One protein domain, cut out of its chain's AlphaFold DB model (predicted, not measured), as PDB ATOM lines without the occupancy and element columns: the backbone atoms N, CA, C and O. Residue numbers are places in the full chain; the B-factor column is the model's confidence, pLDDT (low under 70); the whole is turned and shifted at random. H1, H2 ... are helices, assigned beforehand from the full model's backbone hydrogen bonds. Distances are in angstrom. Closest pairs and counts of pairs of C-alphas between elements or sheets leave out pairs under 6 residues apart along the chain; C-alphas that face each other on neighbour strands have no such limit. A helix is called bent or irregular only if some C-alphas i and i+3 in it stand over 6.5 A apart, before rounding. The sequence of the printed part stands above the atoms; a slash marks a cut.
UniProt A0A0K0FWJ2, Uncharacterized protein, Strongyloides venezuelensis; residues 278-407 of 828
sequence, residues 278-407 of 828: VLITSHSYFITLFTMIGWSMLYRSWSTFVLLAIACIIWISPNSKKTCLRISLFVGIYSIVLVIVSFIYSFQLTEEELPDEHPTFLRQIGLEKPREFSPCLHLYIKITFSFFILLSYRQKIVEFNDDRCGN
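Overview. This is residues 278 to 407 of the 828 residues of an uncharacterized protein of Strongyloides venezuelensis (UniProt A0A0K0FWJ2). Four helices, H2, H3, H4 and H6, form an up-and-down bundle, each running against the one before, drawn out into a rod. Residues 400 to 407 of H6 stick out at one end; residues 345 to 359 loop out at the other, and small H5 folds back to H3. The printed part has 130 residues, all helix by class, with six named helices, H1 to H6, and no named strand. It is only just compact, close to loose, with a radius of gyration of the C-alphas of 16.8 A, spanning 60 by 26 by 20 A.

Along the chain. H1, residues 278 to 282, begins at C-alpha (-33.222, -134.962, -22.175). H2 is residues 284 to 298, 20.6 A; H3 residues 302 to 316, 21.2 A. H4, residues 320 to 344, 33.8 A, is irregular, with C-alphas 326 and 329 7.2 A apart, and has a kink of 54 degrees near residue 327. H5 is residues 360 to 365. H6, residues 375 to 407, 49.2 A, ends at (-25.188, -129.743, -41.207).

Arrangement. H1 touches H6, closest C-alphas Thr 281 and Gln 395, 5.6 A. H2 and H3 form a hairpin (Ser 296 and Thr 304, 4.7 A), as do H3 and H4 (Ile 314 and Ser 320, 5.4 A). H6 runs opposite ways to H2 at a shallow tilt of 22 degrees (Thr 288 and Ile 389, 4.8 A), and touches H4 (Gly 332 and Leu 390, 5.3 A). H5 only just touches H3, with 3 pairs of C-alphas within 8 A. H3 and H6 are apart. Every O i to N i+4 pair is within hydrogen-bond range in H1, H2 and H5; H3 has 10 of 11, H4 19 of 21, H6 27 of 29.

Size, cuts and confidence. The C-alphas farthest apart, Glu 352 and Asn 407, are 60.1 A apart. The printed part has no cut; the link from H4 to H5 is long. Mean pLDDT of the printed part is 80.3, with 30 residues under 70, among them 355 to 364.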
ATOM      1  N   VAL A 278     -32.769-134.946 -20.762       64.94
ATOM      2  CA  VAL A 278     -33.222-134.962 -22.175       64.94
ATOM      3  C   VAL A 278     -34.741-134.909 -22.251       64.94
ATOM      4  O   VAL A 278     -35.281-134.145 -23.037       64.94
ATOM      5  N   LEU A 279     -35.437-135.683 -21.416       62.28
ATOM      6  CA  LEU A 279     -36.899-135.719 -21.403       62.28
ATOM      7  C   LEU A 279     -37.501-134.407 -20.881       62.28
ATOM      8  O   LEU A 279     -38.448-133.883 -21.460       62.28
ATOM      9  N   ILE A 280     -36.922-133.834 -19.823       66.69
ATOM     10  CA  ILE A 280     -37.335-132.519 -19.321       66.69
ATOM     11  C   ILE A 280     -37.042-131.448 -20.372       66.69
ATOM     12  O   ILE A 280     -37.895-130.609 -20.634       66.69
ATOM     13  N   THR A 281     -35.861-131.467 -20.998       69.25
ATOM     14  CA  THR A 281     -35.516-130.480 -22.029       69.25
ATOM     15  C   THR A 281     -36.357-130.651 -23.283       69.25
ATOM     16  O   THR A 281     -36.762-129.642 -23.832       69.25
ATOM     17  N   SER A 282     -36.718-131.864 -23.705       70.69
ATOM     18  CA  SER A 282     -37.555-132.078 -24.891       70.69
ATOM     19  C   SER A 282     -38.991-131.577 -24.698       70.69
ATOM     20  O   SER A 282     -39.579-131.026 -25.636       70.69
ATOM     21  N   HIS A 283     -39.524-131.700 -23.478       79.94
ATOM     22  CA  HIS A 283     -40.863-131.252 -23.089       79.94
ATOM     23  C   HIS A 283     -40.884-129.916 -22.335       79.94
ATOM     24  O   HIS A 283     -41.936-129.513 -21.837       79.94
ATOM     25  N   SER A 284     -39.760-129.193 -22.279       86.25
ATOM     26  CA  SER A 284     -39.646-127.999 -21.435       86.25
ATOM     27  C   SER A 284     -40.629-126.898 -21.829       86.25
ATOM     28  O   SER A 284     -41.106-126.174 -20.964       86.25
ATOM     29  N   TYR A 285     -40.998-126.812 -23.113       86.31
ATOM     30  CA  TYR A 285     -41.945-125.806 -23.593       86.31
ATOM     31  C   TYR A 285     -43.306-125.893 -22.879       86.31
ATOM     32  O   TYR A 285     -43.922-124.864 -22.621       86.31
ATOM     33  N   PHE A 286     -43.768-127.105 -22.545       84.12
ATOM     34  CA  PHE A 286     -45.009-127.298 -21.799       84.12
ATOM     35  C   PHE A 286     -44.864-126.852 -20.353       84.12
ATOM     36  O   PHE A 286     -45.744-126.175 -19.837       84.12
ATOM     37  N   ILE A 287     -43.745-127.216 -19.721       87.12
ATOM     38  CA  ILE A 287     -43.430-126.816 -18.346       87.12
ATOM     39  C   ILE A 287     -43.436-125.287 -18.258       87.12
ATOM     40  O   ILE A 287     -44.096-124.735 -17.388       87.12
ATOM     41  N   THR A 288     -42.805-124.614 -19.218       88.81
ATOM     42  CA  THR A 288     -42.784-123.151 -19.325       88.81
ATOM     43  C   THR A 288     -44.168-122.543 -19.543       88.81
ATOM     44  O   THR A 288     -44.498-121.527 -18.942       88.81
ATOM     45  N   LEU A 289     -45.017-123.155 -20.370       88.00
ATOM     46  CA  LEU A 289     -46.384-122.666 -20.563       88.00
ATOM     47  C   LEU A 289     -47.221-122.782 -19.283       88.00
ATOM     48  O   LEU A 289     -47.935-121.845 -18.931       88.00
ATOM     49  N   PHE A 290     -47.104-123.898 -18.562       86.69
ATOM     50  CA  PHE A 290     -47.778-124.071 -17.276       86.69
ATOM     51  C   PHE A 290     -47.225-123.140 -16.200       86.69
ATOM     52  O   PHE A 290     -48.002-122.638 -15.394       86.69
ATOM     53  N   THR A 291     -45.918-122.867 -16.190       89.81
ATOM     54  CA  THR A 291     -45.328-121.954 -15.205       89.81
ATOM     55  C   THR A 291     -45.719-120.505 -15.464       89.81
ATOM     56  O   THR A 291     -45.997-119.802 -14.500       89.81
ATOM     57  N   MET A 292     -45.823-120.058 -16.722       89.69
ATOM     58  CA  MET A 292     -46.347-118.720 -17.045       89.69
ATOM     59  C   MET A 292     -47.779-118.543 -16.529       89.69
ATOM     60  O   MET A 292     -48.084-117.546 -15.877       89.69
ATOM     61  N   ILE A 293     -48.640-119.536 -16.771       86.00
ATOM     62  CA  ILE A 293     -50.025-119.498 -16.303       86.00
ATOM     63  C   ILE A 293     -50.083-119.572 -14.768       86.00
ATOM     64  O   ILE A 293     -50.723-118.734 -14.139       86.00
ATOM     65  N   GLY A 294     -49.359-120.510 -14.154       85.81
ATOM     66  CA  GLY A 294     -49.309-120.678 -12.700       85.81
ATOM     67  C   GLY A 294     -48.768-119.448 -11.965       85.81
ATOM     68  O   GLY A 294     -49.313-119.073 -10.931       85.81
ATOM     69  N   TRP A 295     -47.762-118.764 -12.524       89.31
ATOM     70  CA  TRP A 295     -47.272-117.495 -11.980       89.31
ATOM     71  C   TRP A 295     -48.389-116.450 -11.981       89.31
ATOM     72  O   TRP A 295     -48.654-115.849 -10.943       89.31
ATOM     73  N   SER A 296     -49.089-116.276 -13.107       86.69
ATOM     74  CA  SER A 296     -50.176-115.292 -13.207       86.69
ATOM     75  C   SER A 296     -51.357-115.555 -12.279       86.69
ATOM     76  O   SER A 296     -51.987-114.600 -11.831       86.69
ATOM     77  N   MET A 297     -51.618-116.822 -11.948       80.56
ATOM     78  CA  MET A 297     -52.682-117.214 -11.022       80.56
ATOM     79  C   MET A 297     -52.308-117.001  -9.558       80.56
ATOM     80  O   MET A 297     -53.138-116.538  -8.785       80.56
ATOM     81  N   LEU A 298     -51.074-117.337  -9.173       82.56
ATOM     82  CA  LEU A 298     -50.618-117.211  -7.784       82.56
ATOM     83  C   LEU A 298     -50.336-115.761  -7.389       82.56
ATOM     84  O   LEU A 298     -50.567-115.380  -6.247       82.56
ATOM     85  N   TYR A 299     -49.830-114.961  -8.328       82.38
ATOM     86  CA  TYR A 299     -49.520-113.552  -8.118       82.38
ATOM     87  C   TYR A 299     -50.331-112.717  -9.096       82.38
ATOM     88  O   TYR A 299     -49.934-112.550 -10.251       82.38
ATOM     89  N   ARG A 300     -51.476-112.206  -8.644       80.88
ATOM     90  CA  ARG A 300     -52.376-111.406  -9.475       80.88
ATOM     91  C   ARG A 300     -51.838-109.987  -9.645       80.88
ATOM     92  O   ARG A 300     -51.779-109.239  -8.676       80.88
ATOM     93  N   SER A 301     -51.476-109.612 -10.869       86.31
ATOM     94  CA  SER A 301     -51.008-108.262 -11.181       86.31
ATOM     95  C   SER A 301     -51.049-107.951 -12.676       86.31
ATOM     96  O   SER A 301     -51.084-108.854 -13.513       86.31
ATOM     97  N   TRP A 302     -50.980-106.671 -13.049       86.25
ATOM     98  CA  TRP A 302     -50.839-106.280 -14.458       86.25
ATOM     99  C   TRP A 302     -49.545-106.812 -15.085       86.25
ATOM    100  O   TRP A 302     -49.519-107.157 -16.265       86.25
ATOM    101  N   SER A 303     -48.468-106.941 -14.308       87.25
ATOM    102  CA  SER A 303     -47.215-107.505 -14.815       87.25
ATOM    103  C   SER A 303     -47.319-109.004 -15.116       87.25
ATOM    104  O   SER A 303     -46.757-109.482 -16.107       87.25
ATOM    105  N   THR A 304     -48.064-109.764 -14.317       88.75
ATOM    106  CA  THR A 304     -48.275-111.192 -14.568       88.75
ATOM    107  C   THR A 304     -49.407-111.452 -15.565       88.75
ATOM    108  O   THR A 304     -49.362-112.465 -16.266       88.75
ATOM    109  N   PHE A 305     -50.336-110.508 -15.754       88.62
ATOM    110  CA  PHE A 305     -51.281-110.511 -16.876       88.62
ATOM    111  C   PHE A 305     -50.563-110.596 -18.228       88.62
ATOM    112  O   PHE A 305     -50.964-111.366 -19.099       88.62
ATOM    113  N   VAL A 306     -49.451-109.868 -18.394       91.44
ATOM    114  CA  VAL A 306     -48.633-109.934 -19.616       91.44
ATOM    115  C   VAL A 306     -48.098-111.355 -19.852       91.44
ATOM    116  O   VAL A 306     -48.111-111.827 -20.989       91.44
ATOM    117  N   LEU A 307     -47.694-112.083 -18.798       90.25
ATOM    118  CA  LEU A 307     -47.280-113.493 -18.915       90.25
ATOM    119  C   LEU A 307     -48.439-114.392 -19.349       90.25
ATOM    120  O   LEU A 307     -48.243-115.264 -20.198       90.25
ATOM    121  N   LEU A 308     -49.634-114.172 -18.795       88.06
ATOM    122  CA  LEU A 308     -50.837-114.919 -19.156       88.06
ATOM    123  C   LEU A 308     -51.214-114.693 -20.625       88.06
ATOM    124  O   LEU A 308     -51.423-115.654 -21.363       88.06
ATOM    125  N   ALA A 309     -51.222-113.436 -21.074       88.50
ATOM    126  CA  ALA A 309     -51.508-113.076 -22.458       88.50
ATOM    127  C   ALA A 309     -50.492-113.702 -23.427       88.50
ATOM    128  O   ALA A 309     -50.882-114.317 -24.421       88.50
ATOM    129  N   ILE A 310     -49.191-113.628 -23.116       90.94
ATOM    130  CA  ILE A 310     -48.139-114.273 -23.918       90.94
ATOM    131  C   ILE A 310     -48.332-115.792 -23.950       90.94
ATOM    132  O   ILE A 310     -48.216-116.389 -25.023       90.94
ATOM    133  N   ALA A 311     -48.659-116.425 -22.819       89.00
ATOM    134  CA  ALA A 311     -48.945-117.854 -22.777       89.00
ATOM    135  C   ALA A 311     -50.113-118.196 -23.713       89.00
ATOM    136  O   ALA A 311     -49.953-119.045 -24.591       89.00
ATOM    137  N   CYS A 312     -51.247-117.497 -23.605       85.00
ATOM    138  CA  CYS A 312     -52.405-117.684 -24.484       85.00
ATOM    139  C   CYS A 312     -52.051-117.513 -25.973       85.00
ATOM    140  O   CYS A 312     -52.425-118.356 -26.789       85.00
ATOM    141  N   ILE A 313     -51.260-116.494 -26.335       87.12
ATOM    142  CA  ILE A 313     -50.795-116.273 -27.718       87.12
ATOM    143  C   ILE A 313     -49.923-117.442 -28.208       87.12
ATOM    144  O   ILE A 313     -50.087-117.914 -29.337       87.12
ATOM    145  N   ILE A 314     -49.006-117.944 -27.372       87.56
ATOM    146  CA  ILE A 314     -48.166-119.106 -27.709       87.56
ATOM    147  C   ILE A 314     -49.029-120.348 -27.955       87.56
ATOM    148  O   ILE A 314     -48.734-121.118 -28.872       87.56
ATOM    149  N   TRP A 315     -50.079-120.545 -27.159       83.19
ATOM    150  CA  TRP A 315     -50.980-121.689 -27.286       83.19
ATOM    151  C   TRP A 315     -51.860-121.631 -28.543       83.19
ATOM    152  O   TRP A 315     -52.075-122.674 -29.157       83.19
ATOM    153  N   ILE A 316     -52.318-120.445 -28.958       81.81
ATOM    154  CA  ILE A 316     -53.108-120.258 -30.191       81.81
ATOM    155  C   ILE A 316     -52.257-120.501 -31.451       81.81
ATOM    156  O   ILE A 316     -52.777-120.876 -32.504       81.81
ATOM    157  N   SER A 317     -50.935-120.325 -31.365       81.88
ATOM    158  CA  SER A 317     -50.037-120.526 -32.505       81.88
ATOM    159  C   SER A 317     -50.046-121.981 -33.016       81.88
ATOM    160  O   SER A 317     -49.862-122.914 -32.228       81.88
ATOM    161  N   PRO A 318     -50.115-122.206 -34.347       75.44
ATOM    162  CA  PRO A 318     -50.145-123.544 -34.946       75.44
ATOM    163  C   PRO A 318     -48.892-124.384 -34.652       75.44
ATOM    164  O   PRO A 318     -48.953-125.608 -34.672       75.44
ATOM    165  N   ASN A 319     -47.753-123.743 -34.365       80.12
ATOM    166  CA  ASN A 319     -46.522-124.407 -33.931       80.12
ATOM    167  C   ASN A 319     -46.091-123.871 -32.561       80.12
ATOM    168  O   ASN A 319     -45.034-123.244 -32.435       80.12
ATOM    169  N   SER A 320     -46.906-124.133 -31.537       79.81
ATOM    170  CA  SER A 320     -46.710-123.658 -30.157       79.81
ATOM    171  C   SER A 320     -45.285-123.872 -29.634       79.81
ATOM    172  O   SER A 320     -44.681-122.934 -29.117       79.81
ATOM    173  N   LYS A 321     -44.674-125.045 -29.869       84.25
ATOM    174  CA  LYS A 321     -43.271-125.319 -29.495       84.25
ATOM    175  C   LYS A 321     -42.292-124.332 -30.148       84.25
ATOM    176  O   LYS A 321     -41.474-123.729 -29.459       84.25
ATOM    177  N   LYS A 322     -42.363-124.148 -31.470       85.06
ATOM    178  CA  LYS A 322     -41.430-123.279 -32.214       85.06
ATOM    179  C   LYS A 322     -41.615-121.809 -31.833       85.06
ATOM    180  O   LYS A 322     -40.630-121.087 -31.685       85.06
ATOM    181  N   THR A 323     -42.860-121.375 -31.648       86.50
ATOM    182  CA  THR A 323     -43.186-120.019 -31.188       86.50
ATOM    183  C   THR A 323     -42.693-119.781 -29.761       86.50
ATOM    184  O   THR A 323     -42.024-118.777 -29.522       86.50
ATOM    185  N   CYS A 324     -42.911-120.736 -28.850       89.00
ATOM    186  CA  CYS A 324     -42.403-120.688 -27.477       89.00
ATOM    187  C   CYS A 324     -40.876-120.544 -27.452       89.00
ATOM    188  O   CYS A 324     -40.352-119.621 -26.838       89.00
ATOM    189  N   LEU A 325     -40.148-121.376 -28.204       87.75
ATOM    190  CA  LEU A 325     -38.684-121.298 -28.278       87.75
ATOM    191  C   LEU A 325     -38.187-119.996 -28.931       87.75
ATOM    192  O   LEU A 325     -37.101-119.511 -28.615       87.75
ATOM    193  N   ARG A 326     -38.957-119.381 -29.839       88.25
ATOM    194  CA  ARG A 326     -38.604-118.064 -30.393       88.25
ATOM    195  C   ARG A 326     -38.713-116.973 -29.323       88.25
ATOM    196  O   ARG A 326     -37.768-116.199 -29.185       88.25
ATOM    197  N   ILE A 327     -39.814-116.968 -28.574       90.19
ATOM    198  CA  ILE A 327     -40.184-115.947 -27.582       90.19
ATOM    199  C   ILE A 327     -39.469-116.139 -26.226       90.19
ATOM    200  O   ILE A 327     -39.292-115.173 -25.488       90.19
ATOM    201  N   SER A 328     -38.991-117.347 -25.911       89.75
ATOM    202  CA  SER A 328     -38.451-117.716 -24.590       89.75
ATOM    203  C   SER A 328     -37.318-116.826 -24.072       89.75
ATOM    204  O   SER A 328     -37.217-116.637 -22.865       89.75
ATOM    205  N   LEU A 329     -36.496-116.239 -24.952       89.06
ATOM    206  CA  LEU A 329     -35.455-115.287 -24.545       89.06
ATOM    207  C   LEU A 329     -36.065-114.018 -23.938       89.06
ATOM    208  O   LEU A 329     -35.641-113.587 -22.870       89.06
ATOM    209  N   PHE A 330     -37.076-113.447 -24.594       91.44
ATOM    210  CA  PHE A 330     -37.731-112.229 -24.122       91.44
ATOM    211  C   PHE A 330     -38.486-112.484 -22.820       91.44
ATOM    212  O   PHE A 330     -38.374-111.701 -21.883       91.44
ATOM    213  N   VAL A 331     -39.182-113.622 -22.725       92.06
ATOM    214  CA  VAL A 331     -39.918-113.974 -21.502       92.06
ATOM    215  C   VAL A 331     -38.975-114.325 -20.350       92.06
ATOM    216  O   VAL A 331     -39.263-113.969 -19.214       92.06
ATOM    217  N   GLY A 332     -37.827-114.951 -20.623       90.56
ATOM    218  CA  GLY A 332     -36.804-115.208 -19.606       90.56
ATOM    219  C   GLY A 332     -36.151-113.930 -19.069       90.56
ATOM    220  O   GLY A 332     -35.902-113.824 -17.872       90.56
ATOM    221  N   ILE A 333     -35.905-112.927 -19.920       90.75
ATOM    222  CA  ILE A 333     -35.425-111.612 -19.459       90.75
ATOM    223  C   ILE A 333     -36.505-110.933 -18.612       90.75
ATOM    224  O   ILE A 333     -36.217-110.446 -17.521       90.75
ATOM    225  N   TYR A 334     -37.753-110.958 -19.079       93.19
ATOM    226  CA  TYR A 334     -38.888-110.399 -18.350       93.19
ATOM    227  C   TYR A 334     -39.067-111.048 -16.967       93.19
ATOM    228  O   TYR A 334     -39.238-110.340 -15.977       93.19
ATOM    229  N   SER A 335     -38.933-112.374 -16.851       91.38
ATOM    230  CA  SER A 335     -39.037-113.070 -15.562       91.38
ATOM    231  C   SER A 335     -37.907-112.713 -14.595       91.38
ATOM    232  O   SER A 335     -38.154-112.592 -13.397       91.38
ATOM    233  N   ILE A 336     -36.679-112.509 -15.086       90.00
ATOM    234  CA  ILE A 336     -35.561-112.029 -14.258       90.00
ATOM    235  C   ILE A 336     -35.856-110.619 -13.731       90.00
ATOM    236  O   ILE A 336     -35.684-110.377 -12.538       90.00
ATOM    237  N   VAL A 337     -36.356-109.716 -14.583       90.94
ATOM    238  CA  VAL A 337     -36.750-108.360 -14.167       90.94
ATOM    239  C   VAL A 337     -37.833-108.417 -13.087       90.94
ATOM    240  O   VAL A 337     -37.687-107.767 -12.056       90.94
ATOM    241  N   LEU A 338     -38.863-109.256 -13.248       89.69
ATOM    242  CA  LEU A 338     -39.914-109.421 -12.235       89.69
ATOM    243  C   LEU A 338     -39.390-109.959 -10.898       89.69
ATOM    244  O   LEU A 338     -39.866-109.533  -9.845       89.69
ATOM    245  N   VAL A 339     -38.420-110.877 -10.915       89.69
ATOM    246  CA  VAL A 339     -37.773-111.379  -9.691       89.69
ATOM    247  C   VAL A 339     -36.972-110.273  -9.006       89.69
ATOM    248  O   VAL A 339     -37.093-110.125  -7.795       89.69
ATOM    249  N   ILE A 340     -36.202-109.475  -9.754       88.12
ATOM    250  CA  ILE A 340     -35.417-108.357  -9.201       88.12
ATOM    251  C   ILE A 340     -36.339-107.310  -8.577       88.12
ATOM    252  O   ILE A 340     -36.123-106.894  -7.444       88.12
ATOM    253  N   VAL A 341     -37.398-106.926  -9.287       87.12
ATOM    254  CA  VAL A 341     -38.396-105.984  -8.773       87.12
ATOM    255  C   VAL A 341     -39.054-106.545  -7.509       87.12
ATOM    256  O   VAL A 341     -39.111-105.865  -6.492       87.12
ATOM    257  N   SER A 342     -39.454-107.819  -7.521       85.44
ATOM    258  CA  SER A 342     -40.029-108.471  -6.336       85.44
ATOM    259  C   SER A 342     -39.058-108.530  -5.156       85.44
ATOM    260  O   SER A 342     -39.489-108.455  -4.010       85.44
ATOM    261  N   PHE A 343     -37.760-108.676  -5.422       87.00
ATOM    262  CA  PHE A 343     -36.724-108.677  -4.396       87.00
ATOM    263  C   PHE A 343     -36.588-107.302  -3.732       87.00
ATOM    264  O   PHE A 343     -36.537-107.235  -2.508       87.00
ATOM    265  N   ILE A 344     -36.618-106.220  -4.515       85.69
ATOM    266  CA  ILE A 344     -36.574-104.841  -3.998       85.69
ATOM    267  C   ILE A 344     -37.802-104.543  -3.126       85.69
ATOM    268  O   ILE A 344     -37.657-104.032  -2.022       85.69
ATOM    269  N   TYR A 345     -39.000-104.934  -3.574       80.75
ATOM    270  CA  TYR A 345     -40.243-104.770  -2.801       80.75
ATOM    271  C   TYR A 345     -40.346-105.694  -1.579       80.75
ATOM    272  O   TYR A 345     -41.255-105.548  -0.770       80.75
ATOM    273  N   SER A 346     -39.417-106.643  -1.421       79.38
ATOM    274  CA  SER A 346     -39.331-107.479  -0.220       79.38
ATOM    275  C   SER A 346     -38.470-106.847   0.882       79.38
ATOM    276  O   SER A 346     -38.358-107.438   1.955       79.38
ATOM    277  N   PHE A 347     -37.845-105.686   0.643       80.19
ATOM    278  CA  PHE A 347     -37.117-104.953   1.679       80.19
ATOM    279  C   PHE A 347     -38.077-104.419   2.745       80.19
ATOM    280  O   PHE A 347     -39.186-103.977   2.446       80.19
ATOM    281  N   GLN A 348     -37.625-104.418   3.997       72.94
ATOM    282  CA  GLN A 348     -38.374-103.910   5.147       72.94
ATOM    283  C   GLN A 348     -38.315-102.371   5.189       72.94
ATOM    284  O   GLN A 348     -37.725-101.779   6.087       72.94
ATOM    285  N   LEU A 349     -38.866-101.720   4.162       71.56
ATOM    286  CA  LEU A 349     -38.973-100.263   4.043       71.56
ATOM    287  C   LEU A 349     -40.379 -99.804   4.454       71.56
ATOM    288  O   LEU A 349     -41.379-100.473   4.167       71.56
ATOM    289  N   THR A 350     -40.463 -98.656   5.126       67.06
ATOM    290  CA  THR A 350     -41.741 -98.069   5.558       67.06
ATOM    291  C   THR A 350     -42.560 -97.585   4.353       67.06
ATOM    292  O   THR A 350     -42.042 -97.432   3.246       67.06
ATOM    293  N   GLU A 351     -43.867 -97.373   4.538       66.25
ATOM    294  CA  GLU A 351     -44.776 -96.904   3.471       66.25
ATOM    295  C   GLU A 351     -44.405 -95.515   2.913       66.25
ATOM    296  O   GLU A 351     -44.753 -95.205   1.779       66.25
ATOM    297  N   GLU A 352     -43.653 -94.701   3.660       61.72
ATOM    298  CA  GLU A 352     -43.165 -93.389   3.203       61.72
ATOM    299  C   GLU A 352     -41.979 -93.491   2.224       61.72
ATOM    300  O   GLU A 352     -41.815 -92.639   1.354       61.72
ATOM    301  N   GLU A 353     -41.151 -94.533   2.350       67.88
ATOM    302  CA  GLU A 353     -39.941 -94.731   1.535       67.88
ATOM    303  C   GLU A 353     -40.226 -95.565   0.277       67.88
ATOM    304  O   GLU A 353     -39.617 -95.350  -0.773       67.88
ATOM    305  N   LEU A 354     -41.157 -96.518   0.382       70.06
ATOM    306  CA  LEU A 354     -41.637 -97.333  -0.730       70.06
ATOM    307  C   LEU A 354     -43.159 -97.507  -0.589       70.06
ATOM    308  O   LEU A 354     -43.588 -98.365   0.188       70.06
ATOM    309  N   PRO A 355     -43.971 -96.679  -1.266       67.75
ATOM    310  CA  PRO A 355     -45.417 -96.684  -1.088       67.75
ATOM    311  C   PRO A 355     -46.087 -97.823  -1.861       67.75
ATOM    312  O   PRO A 355     -45.880 -97.962  -3.068       67.75
ATOM    313  N   ASP A 356     -46.963 -98.570  -1.187       62.91
ATOM    314  CA  ASP A 356     -47.778 -99.611  -1.826       62.91
ATOM    315  C   ASP A 356     -49.265 -99.228  -1.923       62.91
ATOM    316  O   ASP A 356     -49.964 -99.648  -2.847       62.91
ATOM    317  N   GLU A 357     -49.780 -98.434  -0.980       59.38
ATOM    318  CA  GLU A 357     -51.216 -98.112  -0.900       59.38
ATOM    319  C   GLU A 357     -51.614 -96.875  -1.716       59.38
ATOM    320  O   GLU A 357     -52.721 -96.815  -2.265       59.38
ATOM    321  N   HIS A 358     -50.704 -95.909  -1.860       56.31
ATOM    322  CA  HIS A 358     -50.961 -94.643  -2.539       56.31
ATOM    323  C   HIS A 358     -49.819 -94.291  -3.505       56.31
ATOM    324  O   HIS A 358     -48.724 -93.977  -3.044       56.31
ATOM    325  N   PRO A 359     -50.042 -94.282  -4.834       58.72
ATOM    326  CA  PRO A 359     -51.266 -94.614  -5.575       58.72
ATOM    327  C   PRO A 359     -51.524 -96.129  -5.687       58.72
ATOM    328  O   PRO A 359     -50.605 -96.914  -5.912       58.72
ATOM    329  N   THR A 360     -52.801 -96.531  -5.673       62.75
ATOM    330  CA  THR A 360     -53.255 -97.936  -5.812       62.75
ATOM    331  C   THR A 360     -52.753 -98.635  -7.084       62.75
ATOM    332  O   THR A 360     -52.750 -99.863  -7.159       62.75
ATOM    333  N   PHE A 361     -52.282 -97.873  -8.074       66.88
ATOM    334  CA  PHE A 361     -51.656 -98.365  -9.298       66.88
ATOM    335  C   PHE A 361     -50.398 -99.217  -9.045       66.88
ATOM    336  O   PHE A 361     -50.197-100.213  -9.738       66.88
ATOM    337  N   LEU A 362     -49.576 -98.887  -8.038       66.56
ATOM    338  CA  LEU A 362     -48.349 -99.642  -7.736       66.56
ATOM    339  C   LEU A 362     -48.676-101.067  -7.278       66.56
ATOM    340  O   LEU A 362     -48.208-102.040  -7.881       66.56
ATOM    341  N   ARG A 363     -49.602-101.198  -6.325       68.94
ATOM    342  CA  ARG A 363     -50.137-102.494  -5.895       68.94
ATOM    343  C   ARG A 363     -50.710-103.296  -7.065       68.94
ATOM    344  O   ARG A 363     -50.447-104.488  -7.191       68.94
ATOM    345  N   GLN A 364     -51.421-102.643  -7.987       69.75
ATOM    346  CA  GLN A 364     -51.995-103.299  -9.169       69.75
ATOM    347  C   GLN A 364     -50.950-103.781 -10.188       69.75
ATOM    348  O   GLN A 364     -51.155-104.808 -10.840       69.75
ATOM    349  N   ILE A 365     -49.810-103.093 -10.324       75.12
ATOM    350  CA  ILE A 365     -48.678-103.564 -11.144       75.12
ATOM    351  C   ILE A 365     -48.074-104.860 -10.570       75.12
ATOM    352  O   ILE A 365     -47.411-105.609 -11.296       75.12
ATOM    353  N   GLY A 366     -48.385-105.205  -9.316       66.94
ATOM    354  CA  GLY A 366     -47.866-106.378  -8.604       66.94
ATOM    355  C   GLY A 366     -46.706-106.039  -7.683       66.94
ATOM    356  O   GLY A 366     -45.896-106.914  -7.367       66.94
ATOM    357  N   LEU A 367     -46.614-104.764  -7.315       68.44
ATOM    358  CA  LEU A 367     -45.646-104.199  -6.396       68.44
ATOM    359  C   LEU A 367     -46.334-104.103  -5.034       68.44
ATOM    360  O   LEU A 367     -46.793-103.046  -4.623       68.44
ATOM    361  N   GLU A 368     -46.533-105.264  -4.419       66.81
ATOM    362  CA  GLU A 368     -47.163-105.397  -3.110       66.81
ATOM    363  C   GLU A 368     -46.155-106.024  -2.149       66.81
ATOM    364  O   GLU A 368     -45.584-107.086  -2.440       66.81
ATOM    365  N   LYS A 369     -45.938-105.376  -1.004       67.06
ATOM    366  CA  LYS A 369     -45.163-105.925   0.102       67.06
ATOM    367  C   LYS A 369     -45.861-107.180   0.634       67.06
ATOM    368  O   LYS A 369     -47.068-107.167   0.888       67.06
ATOM    369  N   PRO A 370     -45.124-108.279   0.849       62.09
ATOM    370  CA  PRO A 370     -45.681-109.487   1.444       62.09
ATOM    371  C   PRO A 370     -45.989-109.250   2.932       62.09
ATOM    372  O   PRO A 370     -45.081-109.230   3.758       62.09
ATOM    373  N   ARG A 371     -47.272-109.054   3.273       58.53
ATOM    374  CA  ARG A 371     -47.728-108.751   4.648       58.53
ATOM    375  C   ARG A 371     -48.153-109.987   5.459       58.53
ATOM    376  O   ARG A 371     -48.103-109.946   6.682       58.53
ATOM    377  N   GLU A 372     -48.543-111.084   4.801       51.31
ATOM    378  CA  GLU A 372     -49.168-112.253   5.462       51.31
ATOM    379  C   GLU A 372     -48.266-113.500   5.554       51.31
ATOM    380  O   GLU A 372     -48.375-114.282   6.497       51.31
ATOM    381  N   PHE A 373     -47.346-113.691   4.603       55.94
ATOM    382  CA  PHE A 373     -46.421-114.830   4.555       55.94
ATOM    383  C   PHE A 373     -44.971-114.357   4.511       55.94
ATOM    384  O   PHE A 373     -44.674-113.251   4.061       55.94
ATOM    385  N   SER A 374     -44.046-115.221   4.943       65.44
ATOM    386  CA  SER A 374     -42.622-114.896   4.946       65.44
ATOM    387  C   SER A 374     -42.153-114.444   3.546       65.44
ATOM    388  O   SER A 374     -42.337-115.189   2.575       65.44
ATOM    389  N   PRO A 375     -41.513-113.261   3.409       71.38
ATOM    390  CA  PRO A 375     -41.084-112.713   2.110       71.38
ATOM    391  C   PRO A 375     -40.199-113.695   1.325       71.38
ATOM    392  O   PRO A 375     -40.256-113.802   0.098       71.38
ATOM    393  N   CYS A 376     -39.440-114.493   2.070       78.88
ATOM    394  CA  CYS A 376     -38.584-115.568   1.599       78.88
ATOM    395  C   CYS A 376     -39.323-116.618   0.739       78.88
ATOM    396  O   CYS A 376     -38.848-116.970  -0.343       78.88
ATOM    397  N   LEU A 377     -40.509-117.089   1.156       81.62
ATOM    398  CA  LEU A 377     -41.261-118.109   0.408       81.62
ATOM    399  C   LEU A 377     -41.760-117.580  -0.938       81.62
ATOM    400  O   LEU A 377     -41.641-118.266  -1.957       81.62
ATOM    401  N   HIS A 378     -42.259-116.345  -0.962       83.38
ATOM    402  CA  HIS A 378     -42.719-115.720  -2.197       83.38
ATOM    403  C   HIS A 378     -41.584-115.547  -3.214       83.38
ATOM    404  O   HIS A 378     -41.762-115.834  -4.403       83.38
ATOM    405  N   LEU A 379     -40.392-115.155  -2.751       86.06
ATOM    406  CA  LEU A 379     -39.201-115.046  -3.596       86.06
ATOM    407  C   LEU A 379     -38.746-116.403  -4.140       86.06
ATOM    408  O   LEU A 379     -38.468-116.505  -5.338       86.06
ATOM    409  N   TYR A 380     -38.740-117.463  -3.323       88.38
ATOM    410  CA  TYR A 380     -38.405-118.807  -3.807       88.38
ATOM    411  C   TYR A 380     -39.338-119.274  -4.916       88.38
ATOM    412  O   TYR A 380     -38.876-119.761  -5.950       88.38
ATOM    413  N   ILE A 381     -40.647-119.101  -4.735       89.38
ATOM    414  CA  ILE A 381     -41.635-119.487  -5.744       89.38
ATOM    415  C   ILE A 381     -41.368-118.722  -7.054       89.38
ATOM    416  O   ILE A 381     -41.276-119.340  -8.115       89.38
ATOM    417  N   LYS A 382     -41.128-117.404  -6.998       89.69
ATOM    418  CA  LYS A 382     -40.824-116.594  -8.194       89.69
ATOM    419  C   LYS A 382     -39.510-117.009  -8.880       89.69
ATOM    420  O   LYS A 382     -39.463-117.106 -10.108       89.69
ATOM    421  N   ILE A 383     -38.457-117.325  -8.121       90.12
ATOM    422  CA  ILE A 383     -37.179-117.812  -8.677       90.12
ATOM    423  C   ILE A 383     -37.344-119.182  -9.337       90.12
ATOM    424  O   ILE A 383     -36.820-119.393 -10.432       90.12
ATOM    425  N   THR A 384     -38.092-120.106  -8.725       90.06
ATOM    426  CA  THR A 384     -38.344-121.425  -9.330       90.06
ATOM    427  C   THR A 384     -39.132-121.311 -10.635       90.06
ATOM    428  O   THR A 384     -38.761-121.950 -11.622       90.06
ATOM    429  N   PHE A 385     -40.144-120.437 -10.710       92.12
ATOM    430  CA  PHE A 385     -40.850-120.171 -11.967       92.12
ATOM    431  C   PHE A 385     -39.944-119.560 -13.037       92.12
ATOM    432  O   PHE A 385     -39.974-120.012 -14.185       92.12
ATOM    433  N   SER A 386     -39.092-118.602 -12.668       92.19
ATOM    434  CA  SER A 386     -38.104-118.017 -13.582       92.19
ATOM    435  C   SER A 386     -37.117-119.071 -14.110       92.19
ATOM    436  O   SER A 386     -36.851-119.126 -15.311       92.19
ATOM    437  N   PHE A 387     -36.645-119.985 -13.252       89.62
ATOM    438  CA  PHE A 387     -35.777-121.096 -13.656       89.62
ATOM    439  C   PHE A 387     -36.435-122.004 -14.704       89.62
ATOM    440  O   PHE A 387     -35.796-122.350 -15.701       89.62
ATOM    441  N   PHE A 388     -37.710-122.364 -14.527       90.31
ATOM    442  CA  PHE A 388     -38.419-123.191 -15.507       90.31
ATOM    443  C   PHE A 388     -38.582-122.493 -16.863       90.31
ATOM    444  O   PHE A 388     -38.341-123.124 -17.890       90.31
ATOM    445  N   ILE A 389     -38.900-121.195 -16.880       91.25
ATOM    446  CA  ILE A 389     -38.985-120.401 -18.121       91.25
ATOM    447  C   ILE A 389     -37.633-120.392 -18.847       91.25
ATOM    448  O   ILE A 389     -37.541-120.637 -20.055       91.25
ATOM    449  N   LEU A 390     -36.556-120.157 -18.099       89.25
ATOM    450  CA  LEU A 390     -35.196-120.140 -18.622       89.25
ATOM    451  C   LEU A 390     -34.721-121.519 -19.119       89.25
ATOM    452  O   LEU A 390     -33.912-121.600 -20.048       89.25
ATOM    453  N   LEU A 391     -35.251-122.616 -18.573       87.75
ATOM    454  CA  LEU A 391     -34.953-123.971 -19.044       87.75
ATOM    455  C   LEU A 391     -35.384-124.182 -20.505       87.75
ATOM    456  O   LEU A 391     -34.677-124.845 -21.268       87.75
ATOM    457  N   SER A 392     -36.489-123.564 -20.935       88.19
ATOM    458  CA  SER A 392     -36.895-123.580 -22.347       88.19
ATOM    459  C   SER A 392     -35.981-122.777 -23.256       88.19
ATOM    460  O   SER A 392     -35.823-123.115 -24.430       88.19
ATOM    461  N   TYR A 393     -35.320-121.748 -22.734       88.44
ATOM    462  CA  TYR A 393     -34.283-121.068 -23.498       88.44
ATOM    463  C   TYR A 393     -33.054-121.972 -23.709       88.44
ATOM    464  O   TYR A 393     -32.528-122.027 -24.823       88.44
ATOM    465  N   ARG A 394     -32.672-122.790 -22.715       84.12
ATOM    466  CA  ARG A 394     -31.629-123.818 -22.901       84.12
ATOM    467  C   ARG A 394     -32.007-124.815 -24.000       84.12
ATOM    468  O   ARG A 394     -31.168-125.116 -24.845       84.12
ATOM    469  N   GLN A 395     -33.260-125.287 -24.031       86.56
ATOM    470  CA  GLN A 395     -33.743-126.181 -25.097       86.56
ATOM    471  C   GLN A 395     -33.494-125.585 -26.492       86.56
ATOM    472  O   GLN A 395     -32.980-126.278 -27.366       86.56
ATOM    473  N   LYS A 396     -33.792-124.294 -26.688       86.25
ATOM    474  CA  LYS A 396     -33.570-123.596 -27.966       86.25
ATOM    475  C   LYS A 396     -32.100-123.621 -28.394       86.25
ATOM    476  O   LYS A 396     -31.808-123.845 -29.563       86.25
ATOM    477  N   ILE A 397     -31.182-123.363 -27.462       83.44
ATOM    478  CA  ILE A 397     -29.740-123.324 -27.747       83.44
ATOM    479  C   ILE A 397     -29.219-124.717 -28.094       83.44
ATOM    480  O   ILE A 397     -28.406-124.848 -29.007       83.44
ATOM    481  N   VAL A 398     -29.682-125.746 -27.381       79.44
ATOM    482  CA  VAL A 398     -29.305-127.136 -27.660       79.44
ATOM    483  C   VAL A 398     -29.790-127.549 -29.052       79.44
ATOM    484  O   VAL A 398     -28.963-127.956 -29.859       79.44
ATOM    485  N   GLU A 399     -31.069-127.326 -29.382       81.38
ATOM    486  CA  GLU A 399     -31.616-127.635 -30.717       81.38
ATOM    487  C   GLU A 399     -30.862-126.872 -31.827       81.38
ATOM    488  O   GLU A 399     -30.481-127.455 -32.840       81.38
ATOM    489  N   PHE A 400     -30.533-125.594 -31.607       81.81
ATOM    490  CA  PHE A 400     -29.746-124.802 -32.559       81.81
ATOM    491  C   PHE A 400     -28.303-125.313 -32.742       81.81
ATOM    492  O   PHE A 400     -27.729-125.201 -33.827       81.81
ATOM    493  N   ASN A 401     -27.678-125.848 -31.691       75.94
ATOM    494  CA  ASN A 401     -26.336-126.424 -31.778       75.94
ATOM    495  C   ASN A 401     -26.342-127.783 -32.484       75.94
ATOM    496  O   ASN A 401     -25.443-128.043 -33.287       75.94
ATOM    497  N   ASP A 402     -27.355-128.611 -32.228       73.38
ATOM    498  CA  ASP A 402     -27.527-129.907 -32.884       73.38
ATOM    499  C   ASP A 402     -27.738-129.740 -34.395       73.38
ATOM    500  O   ASP A 402     -27.068-130.416 -35.180       73.38
ATOM    501  N   ASP A 403     -28.564-128.773 -34.814       76.44
ATOM    502  CA  ASP A 403     -28.781-128.448 -36.231       76.44
ATOM    503  C   ASP A 403     -27.480-127.997 -36.925       76.44
ATOM    504  O   ASP A 403     -27.177-128.419 -38.046       76.44
ATOM    505  N   ARG A 404     -26.652-127.180 -36.252       71.38
ATOM    506  CA  ARG A 404     -25.343-126.756 -36.786       71.38
ATOM    507  C   ARG A 404     -24.369-127.928 -36.929       71.38
ATOM    508  O   ARG A 404     -23.741-128.067 -37.976       71.38
ATOM    509  N   CYS A 405     -24.260-128.787 -35.917       61.97
ATOM    510  CA  CYS A 405     -23.396-129.971 -35.956       61.97
ATOM    511  C   CYS A 405     -23.862-131.017 -36.981       61.97
ATOM    512  O   CYS A 405     -23.026-131.684 -37.593       61.97
ATOM    513  N   GLY A 406     -25.174-131.172 -37.179       59.38
ATOM    514  CA  GLY A 406     -25.749-132.056 -38.194       59.38
ATOM    515  C   GLY A 406     -25.414-131.610 -39.618       59.38
ATOM    516  O   GLY A 406     -25.004-132.433 -40.433       59.38
ATOM    517  N   ASN A 407     -25.502-130.306 -39.891       54.84
ATOM    518  CA  ASN A 407     -25.188-129.743 -41.207       54.84
ATOM    519  C   ASN A 407     -23.688-129.803 -41.540       54.84
ATOM    520  O   ASN A 407     -23.334-130.080 -42.681       54.84
TER     521      ASN A 407